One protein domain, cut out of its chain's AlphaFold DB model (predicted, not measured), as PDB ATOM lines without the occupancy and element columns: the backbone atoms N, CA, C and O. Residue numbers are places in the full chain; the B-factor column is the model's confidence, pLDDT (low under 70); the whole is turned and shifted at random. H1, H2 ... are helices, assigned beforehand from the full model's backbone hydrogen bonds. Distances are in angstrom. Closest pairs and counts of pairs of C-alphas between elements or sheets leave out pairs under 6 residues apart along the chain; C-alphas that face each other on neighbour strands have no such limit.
ATOM      1  N   LYS A  61     213.466 253.224 226.572       86.62
ATOM      2  CA  LYS A  61     212.906 254.268 227.446       86.62
ATOM      3  C   LYS A  61     212.411 253.717 228.778       86.62
ATOM      4  O   LYS A  61     212.718 254.302 229.808       86.62
ATOM      5  N   TYR A  62     211.698 252.589 228.791       87.75
ATOM      6  CA  TYR A  62     211.285 251.956 230.051       87.75
ATOM      7  C   TYR A  62     212.485 251.563 230.912       87.75
ATOM      8  O   TYR A  62     212.467 251.766 232.124       87.75
ATOM      9  N   LYS A  63     213.554 251.076 230.279       89.31
ATOM     10  CA  LYS A  63     214.818 250.764 230.944       89.31
ATOM     11  C   LYS A  63     215.455 252.006 231.575       89.31
ATOM     12  O   LYS A  63     215.866 251.966 232.729       89.31
ATOM     13  N   GLN A  64     215.485 253.126 230.853       89.81
ATOM     14  CA  GLN A  64     215.978 254.402 231.382       89.81
ATOM     15  C   GLN A  64     215.143 254.896 232.569       89.81
ATOM     16  O   GLN A  64     215.709 255.197 233.613       89.81
ATOM     17  N   ILE A  65     213.812 254.889 232.445       91.06
ATOM     18  CA  ILE A  65     212.905 255.296 233.528       91.06
ATOM     19  C   ILE A  65     213.122 254.425 234.770       91.06
ATOM     20  O   ILE A  65     213.199 254.943 235.879       91.06
ATOM     21  N   MET A  66     213.252 253.108 234.597       91.44
ATOM     22  CA  MET A  66     213.498 252.191 235.709       91.44
ATOM     23  C   MET A  66     214.839 252.481 236.400       91.44
ATOM     24  O   MET A  66     214.895 252.503 237.628       91.44
ATOM     25  N   ALA A  67     215.901 252.761 235.637       90.62
ATOM     26  CA  ALA A  67     217.190 253.170 236.194       90.62
ATOM     27  C   ALA A  67     217.079 254.477 237.005       90.62
ATOM     28  O   ALA A  67     217.580 254.544 238.126       90.62
ATOM     29  N   ASP A  68     216.359 255.480 236.497       89.94
ATOM     30  CA  ASP A  68     216.161 256.755 237.199       89.94
ATOM     31  C   ASP A  68     215.333 256.605 238.487       89.94
ATOM     32  O   ASP A  68     215.594 257.273 239.496       89.94
ATOM     33  N   VAL A  69     214.336 255.713 238.466       91.50
ATOM     34  CA  VAL A  69     213.547 255.342 239.649       91.50
ATOM     35  C   VAL A  69     214.444 254.686 240.692       91.50
ATOM     36  O   VAL A  69     214.372 255.066 241.855       91.50
ATOM     37  N   ILE A  70     215.312 253.757 240.289       90.94
ATOM     38  CA  ILE A  70     216.255 253.082 241.189       90.94
ATOM     39  C   ILE A  70     217.220 254.078 241.826       90.94
ATOM     40  O   ILE A  70     217.391 254.048 243.041       90.94
ATOM     41  N   LEU A  71     217.805 254.987 241.041       88.81
ATOM     42  CA  LEU A  71     218.690 256.033 241.564       88.81
ATOM     43  C   LEU A  71     217.960 256.915 242.580       88.81
ATOM     44  O   LEU A  71     218.433 257.104 243.699       88.81
ATOM     45  N   SER A  72     216.762 257.385 242.219       89.56
ATOM     46  CA  SER A  72     215.943 258.210 243.109       89.56
ATOM     47  C   SER A  72     215.557 257.462 244.390       89.56
ATOM     48  O   SER A  72     215.542 258.065 245.460       89.56
ATOM     49  N   PHE A  73     215.266 256.164 244.289       89.50
ATOM     50  CA  PHE A  73     214.876 255.317 245.413       89.50
ATOM     51  C   PHE A  73     216.052 254.962 246.328       89.50
ATOM     52  O   PHE A  73     215.893 254.898 247.544       89.50
ATOM     53  N   ASN A  74     217.250 254.779 245.771       89.50
ATOM     54  CA  ASN A  74     218.466 254.589 246.558       89.50
ATOM     55  C   ASN A  74     218.796 255.848 247.371       89.50
ATOM     56  O   ASN A  74     219.178 255.767 248.534       89.50
ATOM     57  N   GLU A  75     218.623 257.030 246.774       88.00
ATOM     58  CA  GLU A  75     218.911 258.303 247.435       88.00
ATOM     59  C   GLU A  75     217.874 258.698 248.492       88.00
ATOM     60  O   GLU A  75     218.240 259.330 249.487       88.00
ATOM     61  N   SER A  76     216.604 258.360 248.258       87.94
ATOM     62  CA  SER A  76     215.447 258.813 249.028       87.94
ATOM     63  C   SER A  76     214.340 257.759 249.046       87.94
ATOM     64  O   SER A  76     214.021 257.146 248.033       87.94
ATOM     65  N   ASN A  77     213.642 257.637 250.174       85.62
ATOM     66  CA  ASN A  77     212.524 256.695 250.327       85.62
ATOM     67  C   ASN A  77     211.217 257.178 249.685       85.62
ATOM     68  O   ASN A  77     210.200 256.489 249.727       85.62
ATOM     69  N   TYR A  78     211.229 258.381 249.114       85.25
ATOM     70  CA  TYR A  78     210.101 258.949 248.397       85.25
ATOM     71  C   TYR A  78     210.537 259.484 247.040       85.25
ATOM     72  O   TYR A  78     211.622 260.049 246.876       85.25
ATOM     73  N   LEU A  79     209.620 259.378 246.083       85.88
ATOM     74  CA  LEU A  79     209.733 260.044 244.801       85.88
ATOM     75  C   LEU A  79     208.948 261.356 244.853       85.88
ATOM     76  O   LEU A  79     207.757 261.368 245.168       85.88
ATOM     77  N   GLY A  80     209.616 262.471 244.556       87.19
ATOM     78  CA  GLY A  80     208.957 263.773 244.477       87.19
ATOM     79  C   GLY A  80     207.807 263.746 243.469       87.19
ATOM     80  O   GLY A  80     207.928 263.133 242.409       87.19
ATOM     81  N   LYS A  81     206.700 264.427 243.790       88.44
ATOM     82  CA  LYS A  81     205.474 264.424 242.976       88.44
ATOM     83  C   LYS A  81     205.741 264.744 241.504       88.44
ATOM     84  O   LYS A  81     205.195 264.076 240.635       88.44
ATOM     85  N   ASP A  82     206.606 265.715 241.229       89.12
ATOM     86  CA  ASP A  82     206.914 266.126 239.857       89.12
ATOM     87  C   ASP A  82     207.655 265.026 239.087       89.12
ATOM     88  O   ASP A  82     207.275 264.708 237.963       89.12
ATOM     89  N   LYS A  83     208.643 264.367 239.715       88.38
ATOM     90  CA  LYS A  83     209.328 263.202 239.129       88.38
ATOM     91  C   LYS A  83     208.359 262.035 238.920       88.38
ATOM     92  O   LYS A  83     208.362 261.416 237.862       88.38
ATOM     93  N   ALA A  84     207.503 261.756 239.905       88.38
ATOM     94  CA  ALA A  84     206.507 260.689 239.825       88.38
ATOM     95  C   ALA A  84     205.513 260.917 238.676       88.38
ATOM     96  O   ALA A  84     205.252 260.003 237.892       88.38
ATOM     97  N   ASN A  85     205.004 262.143 238.542       90.00
ATOM     98  CA  ASN A  85     204.126 262.533 237.444       90.00
ATOM     99  C   ASN A  85     204.847 262.402 236.101       90.00
ATOM    100  O   ASN A  85     204.316 261.777 235.190       90.00
ATOM    101  N   HIS A  86     206.076 262.911 236.009       89.44
ATOM    102  CA  HIS A  86     206.880 262.834 234.795       89.44
ATOM    103  C   HIS A  86     207.104 261.388 234.329       89.44
ATOM    104  O   HIS A  86     206.826 261.061 233.175       89.44
ATOM    105  N   TYR A  87     207.532 260.486 235.218       89.00
ATOM    106  CA  TYR A  87     207.717 259.075 234.862       89.00
ATOM    107  C   TYR A  87     206.398 258.386 234.501       89.00
ATOM    108  O   TYR A  87     206.361 257.583 233.569       89.00
ATOM    109  N   THR A  88     205.306 258.728 235.188       88.56
ATOM    110  CA  THR A  88     203.968 258.198 234.888       88.56
ATOM    111  C   THR A  88     203.502 258.628 233.497       88.56
ATOM    112  O   THR A  88     203.048 257.795 232.710       88.56
ATOM    113  N   GLU A  89     203.656 259.907 233.155       87.94
ATOM    114  CA  GLU A  89     203.350 260.440 231.826       87.94
ATOM    115  C   GLU A  89     204.184 259.752 230.748       87.94
ATOM    116  O   GLU A  89     203.627 259.281 229.754       87.94
ATOM    117  N   LEU A  90     205.496 259.611 230.965       84.44
ATOM    118  CA  LEU A  90     206.371 258.896 230.043       84.44
ATOM    119  C   LEU A  90     205.920 257.446 229.847       84.44
ATOM    120  O   LEU A  90     205.877 256.978 228.712       84.44
ATOM    121  N   CYS A  91     205.520 256.737 230.901       84.69
ATOM    122  CA  CYS A  91     205.041 255.363 230.759       84.69
ATOM    123  C   CYS A  91     203.721 255.278 229.972       84.69
ATOM    124  O   CYS A  91     203.569 254.411 229.104       84.69
ATOM    125  N   ASN A  92     202.795 256.205 230.228       81.62
ATOM    126  CA  ASN A  92     201.472 256.241 229.605       81.62
ATOM    127  C   ASN A  92     201.524 256.647 228.126       81.62
ATOM    128  O   ASN A  92     200.864 256.021 227.295       81.62
ATOM    129  N   LEU A  93     202.358 257.630 227.769       74.56
ATOM    130  CA  LEU A  93     202.581 258.066 226.382       74.56
ATOM    131  C   LEU A  93     202.995 256.902 225.465       74.56
ATOM    132  O   LEU A  93     202.639 256.869 224.288       74.56
ATOM    133  N   HIS A  94     203.723 255.918 225.994       63.62
ATOM    134  CA  HIS A  94     204.185 254.762 225.224       63.62
ATOM    135  C   HIS A  94     203.186 253.590 225.233       63.62
ATOM    136  O   HIS A  94     203.159 252.819 224.266       63.62
ATOM    137  N   SER A  95     202.316 253.524 226.251       61.25
ATOM    138  CA  SER A  95     201.220 252.553 226.383       61.25
ATOM    139  C   SER A  95     200.068 252.831 225.407       61.25
ATOM    140  O   SER A  95     199.593 251.920 224.732       61.25
ATOM    141  N   HIS A  96     199.683 254.098 225.210       54.66
ATOM    142  CA  HIS A  96     198.631 254.470 224.246       54.66
ATOM    143  C   HIS A  96     199.015 254.228 222.775       54.66
ATOM    144  O   HIS A  96     198.145 254.152 221.913       54.66
ATOM    145  N   SER A 117     221.842 264.722 228.935       41.19
ATOM    146  CA  SER A 117     222.126 263.315 229.215       41.19
ATOM    147  C   SER A 117     222.661 263.255 230.645       41.19
ATOM    148  O   SER A 117     223.686 263.896 230.913       41.19
ATOM    149  N   PRO A 118     222.015 262.525 231.567       47.41
ATOM    150  CA  PRO A 118     222.645 262.222 232.838       47.41
ATOM    151  C   PRO A 118     223.966 261.495 232.549       47.41
ATOM    152  O   PRO A 118     224.047 260.772 231.546       47.41
ATOM    153  N   PRO A 119     225.016 261.687 233.367       46.50
ATOM    154  CA  PRO A 119     226.212 260.858 233.269       46.50
ATOM    155  C   PRO A 119     225.768 259.394 233.252       46.50
ATOM    156  O   PRO A 119     224.942 258.998 234.074       46.50
ATOM    157  N   SER A 120     226.239 258.620 232.272       51.88
ATOM    158  CA  SER A 120     225.799 257.242 232.069       51.88
ATOM    159  C   SER A 120     226.208 256.397 233.275       51.88
ATOM    160  O   SER A 120     227.328 255.890 233.341       51.88
ATOM    161  N   THR A 121     225.316 256.285 234.252       64.06
ATOM    162  CA  THR A 121     225.473 255.374 235.378       64.06
ATOM    163  C   THR A 121     225.482 253.944 234.845       64.06
ATOM    164  O   THR A 121     224.823 253.627 233.847       64.06
ATOM    165  N   LEU A 122     226.231 253.062 235.508       73.44
ATOM    166  CA  LEU A 122     226.316 251.640 235.166       73.44
ATOM    167  C   LEU A 122     224.923 250.992 235.040       73.44
ATOM    168  O   LEU A 122     224.710 250.139 234.178       73.44
ATOM    169  N   LEU A 123     223.949 251.487 235.814       79.81
ATOM    170  CA  LEU A 123     222.537 251.109 235.755       79.81
ATOM    171  C   LEU A 123     221.923 251.231 234.355       79.81
ATOM    172  O   LEU A 123     221.242 250.309 233.920       79.81
ATOM    173  N   HIS A 124     222.174 252.304 233.599       81.38
ATOM    174  CA  HIS A 124     221.554 252.468 232.275       81.38
ATOM    175  C   HIS A 124     221.993 251.397 231.262       81.38
ATOM    176  O   HIS A 124     221.280 251.122 230.289       81.38
ATOM    177  N   ASN A 125     223.138 250.757 231.503       80.12
ATOM    178  CA  ASN A 125     223.653 249.679 230.666       80.12
ATOM    179  C   ASN A 125     223.124 248.303 231.083       80.12
ATOM    180  O   ASN A 125     223.173 247.379 230.274       80.12
ATOM    181  N   LEU A 126     222.552 248.169 232.283       81.00
ATOM    182  CA  LEU A 126     222.011 246.900 232.755       81.00
ATOM    183  C   LEU A 126     220.798 246.454 231.926       81.00
ATOM    184  O   LEU A 126     220.063 247.301 231.398       81.00
ATOM    185  N   PRO A 127     220.572 245.135 231.808       84.88
ATOM    186  CA  PRO A 127     219.302 244.600 231.333       84.88
ATOM    187  C   PRO A 127     218.168 244.995 232.291       84.88
ATOM    188  O   PRO A 127     218.399 245.235 233.480       84.88
ATOM    189  N   PHE A 128     216.927 245.040 231.807       86.00
ATOM    190  CA  PHE A 128     215.764 245.410 232.619       86.00
ATOM    191  C   PHE A 128     215.594 244.477 233.819       86.00
ATOM    192  O   PHE A 128     215.294 244.938 234.921       86.00
ATOM    193  N   LEU A 129     215.855 243.175 233.649       84.12
ATOM    194  CA  LEU A 129     215.841 242.252 234.785       84.12
ATOM    195  C   LEU A 129     216.887 242.631 235.844       84.12
ATOM    196  O   LEU A 129     216.656 242.454 237.039       84.12
ATOM    197  N   GLY A 130     218.025 243.175 235.418       83.06
ATOM    198  CA  GLY A 130     219.046 243.667 236.330       83.06
ATOM    199  C   GLY A 130     218.617 244.885 237.113       83.06
ATOM    200  O   GLY A 130     218.793 244.921 238.327       83.06
ATOM    201  N   LEU A 131     217.954 245.821 236.441       87.44
ATOM    202  CA  LEU A 131     217.311 246.948 237.104       87.44
ATOM    203  C   LEU A 131     216.283 246.473 238.140       87.44
ATOM    204  O   LEU A 131     216.313 246.908 239.287       87.44
ATOM    205  N   LEU A 132     215.413 245.524 237.782       89.19
ATOM    206  CA  LEU A 132     214.418 244.987 238.712       89.19
ATOM    207  C   LEU A 132     215.058 244.349 239.952       89.19
ATOM    208  O   LEU A 132     214.575 244.554 241.063       89.19
ATOM    209  N   ARG A 133     216.159 243.611 239.785       86.75
ATOM    210  CA  ARG A 133     216.900 243.039 240.918       86.75
ATOM    211  C   ARG A 133     217.480 244.117 241.828       86.75
ATOM    212  O   ARG A 133     217.338 244.003 243.039       86.75
ATOM    213  N   TYR A 134     218.062 245.173 241.263       86.44
ATOM    214  CA  TYR A 134     218.543 246.311 242.051       86.44
ATOM    215  C   TYR A 134     217.419 246.984 242.839       86.44
ATOM    216  O   TYR A 134     217.584 247.275 244.020       86.44
ATOM    217  N   PHE A 135     216.258 247.175 242.214       89.94
ATOM    218  CA  PHE A 135     215.087 247.704 242.904       89.94
ATOM    219  C   PHE A 135     214.669 246.826 244.094       89.94
ATOM    220  O   PHE A 135     214.422 247.352 245.178       89.94
ATOM    221  N   ILE A 136     214.630 245.500 243.910       89.50
ATOM    222  CA  ILE A 136     214.302 244.544 244.979       89.50
ATOM    223  C   ILE A 136     215.320 244.629 246.118       89.50
ATOM    224  O   ILE A 136     214.912 244.722 247.266       89.50
ATOM    225  N   LEU A 137     216.622 244.668 245.822       87.06
ATOM    226  CA  LEU A 137     217.662 244.752 246.853       87.06
ATOM    227  C   LEU A 137     217.546 246.024 247.695       87.06
ATOM    228  O   LEU A 137     217.591 245.955 248.918       87.06
ATOM    229  N   ILE A 138     217.352 247.178 247.051       88.12
ATOM    230  CA  ILE A 138     217.165 248.454 247.759       88.12
ATOM    231  C   ILE A 138     215.895 248.399 248.615       88.12
ATOM    232  O   ILE A 138     215.885 248.877 249.749       88.12
ATOM    233  N   PHE A 139     214.824 247.799 248.090       89.75
ATOM    234  CA  PHE A 139     213.582 247.622 248.832       89.75
ATOM    235  C   PHE A 139     213.775 246.721 250.057       89.75
ATOM    236  O   PHE A 139     213.330 247.072 251.147       89.75
ATOM    237  N   GLU A 140     214.442 245.580 249.895       87.31
ATOM    238  CA  GLU A 140     214.726 244.653 250.987       87.31
ATOM    239  C   GLU A 140     215.573 245.325 252.066       87.31
ATOM    240  O   GLU A 140     215.180 245.321 253.233       87.31
ATOM    241  N   LEU A 141     216.670 245.980 251.678       85.06
ATOM    242  CA  LEU A 141     217.554 246.703 252.591       85.06
ATOM    243  C   LEU A 141     216.788 247.748 253.419       85.06
ATOM    244  O   LEU A 141     216.856 247.750 254.648       85.06
ATOM    245  N   LYS A 142     215.979 248.578 252.755       87.75
ATOM    246  CA  LYS A 142     215.274 249.686 253.407       87.75
ATOM    247  C   LYS A 142     214.062 249.263 254.228       87.75
ATOM    248  O   LYS A 142     213.825 249.815 255.298       87.75
ATOM    249  N   PHE A 143     213.263 248.322 253.726       85.31
ATOM    250  CA  PHE A 143     211.938 248.032 254.288       85.31
ATOM    251  C   PHE A 143     211.841 246.676 254.982       85.31
ATOM    252  O   PHE A 143     211.065 246.552 255.925       85.31
ATOM    253  N   ILE A 144     212.606 245.669 254.551       84.81
ATOM    254  CA  ILE A 144     212.595 244.342 255.185       84.81
ATOM    255  C   ILE A 144     213.591 244.312 256.341       84.81
ATOM    256  O   ILE A 144     213.225 243.950 257.458       84.81
ATOM    257  N   PHE A 145     214.818 244.768 256.095       81.62
ATOM    258  CA  PHE A 145     215.852 244.878 257.124       81.62
ATOM    259  C   PHE A 145     215.748 246.174 257.944       81.62
ATOM    260  O   PHE A 145     216.437 246.329 258.944       81.62
ATOM    261  N   GLY A 146     214.835 247.078 257.572       80.00
ATOM    262  CA  GLY A 146     214.487 248.259 258.363       80.00
ATOM    263  C   GLY A 146     215.525 249.382 258.343       80.00
ATOM    264  O   GLY A 146     215.348 250.362 259.067       80.00
ATOM    265  N   ASP A 147     216.566 249.288 257.513       83.38
ATOM    266  CA  ASP A 147     217.567 250.344 257.371       83.38
ATOM    267  C   ASP A 147     217.125 251.372 256.320       83.38
ATOM    268  O   ASP A 147     217.584 251.411 255.179       83.38
ATOM    269  N   ILE A 148     216.167 252.208 256.711       85.19
ATOM    270  CA  ILE A 148     215.492 253.179 255.841       85.19
ATOM    271  C   ILE A 148     216.469 254.214 255.243       85.19
ATOM    272  O   ILE A 148     216.232 254.722 254.141       85.19
ATOM    273  N   ASP A 149     217.572 254.515 255.928       84.38
ATOM    274  CA  ASP A 149     218.543 255.531 255.508       84.38
ATOM    275  C   ASP A 149     219.740 254.952 254.733       84.38
ATOM    276  O   ASP A 149     220.484 255.715 254.107       84.38
ATOM    277  N   SER A 150     219.880 253.622 254.694       84.31
ATOM    278  CA  SER A 150     220.891 252.926 253.892       84.31
ATOM    279  C   SER A 150     220.863 253.295 252.410       84.31
ATOM    280  O   SER A 150     219.816 253.597 251.820       84.31
ATOM    281  N   LYS A 151     222.043 253.225 251.790       84.56
ATOM    282  CA  LYS A 151     222.249 253.430 250.357       84.56
ATOM    283  C   LYS A 151     223.248 252.408 249.841       84.56
ATOM    284  O   LYS A 151     224.255 252.149 250.491       84.56
ATOM    285  N   LEU A 152     223.009 251.891 248.642       80.69
ATOM    286  CA  LEU A 152     224.016 251.135 247.905       80.69
ATOM    287  C   LEU A 152     225.046 252.119 247.336       80.69
ATOM    288  O   LEU A 152     224.703 252.980 246.519       80.69
ATOM    289  N   GLU A 153     226.297 252.005 247.784       73.88
ATOM    290  CA  GLU A 153     227.387 252.929 247.433       73.88
ATOM    291  C   GLU A 153     227.815 252.811 245.955       73.88
ATOM    292  O   GLU A 153     228.271 253.787 245.358       73.88
TER     293      GLU A 153
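AT A GLANCE: This is residues 61 to 96 and 117 to 153 of the 161 residues of an uncharacterized protein of Thelohanellus kitauei (UniProt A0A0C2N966). Helix H1 stands in the middle, with the longest helix, H4, side by side with it and H2 running back more loosely along its other side; the tiny H3 packs on the first half of H1. The 73 printed residues hold four named helices, H1 to H4 in order, and no named strand: all helix. The whole is compact, with a radius of gyration of the C-alphas of 12.7 A and spans of 38 by 26 by 21 A.

HOW THE PARTS SIT: H4, residues 128 to 144, touches H1, residues 61 to 75, the same way at a shallow tilt of 23 degrees; their closest C-alphas, Lys 63 and Phe 128, are 5.7 A apart. H3, residues 122 to 125, touches residues 63 to 67 of H1 alone, closest at the C-alphas of Ala 67 and Leu 123, 5.7 A. H2, residues 81 to 95, is close to H1 but not clearly touching, closest at the C-alphas of Ile 65 and Tyr 87, 6.6 A. H2 and H4 are apart. Every O i to N i+4 pair is within hydrogen-bond range in H1 and H4, and 10 of 11 in H2; H3 is too short for one.

IN THESE COORDINATES: H4 is 22.8 A long, ending at C-alpha 144 (212.595, 244.342, 255.185); H1, 21.3 A, begins at C-alpha 61 (212.906, 254.268, 227.446); H2 is 20.8 A and H3 5.6 A.

THE WHOLE: Residues 97 to 116 are not printed, leaving C-alphas 96 and 117 25.6 A apart; the links H1 to H2 and H3 to H4 are tight. The model's pLDDT is under 70 at residues 94 to 96 and 117 to 121.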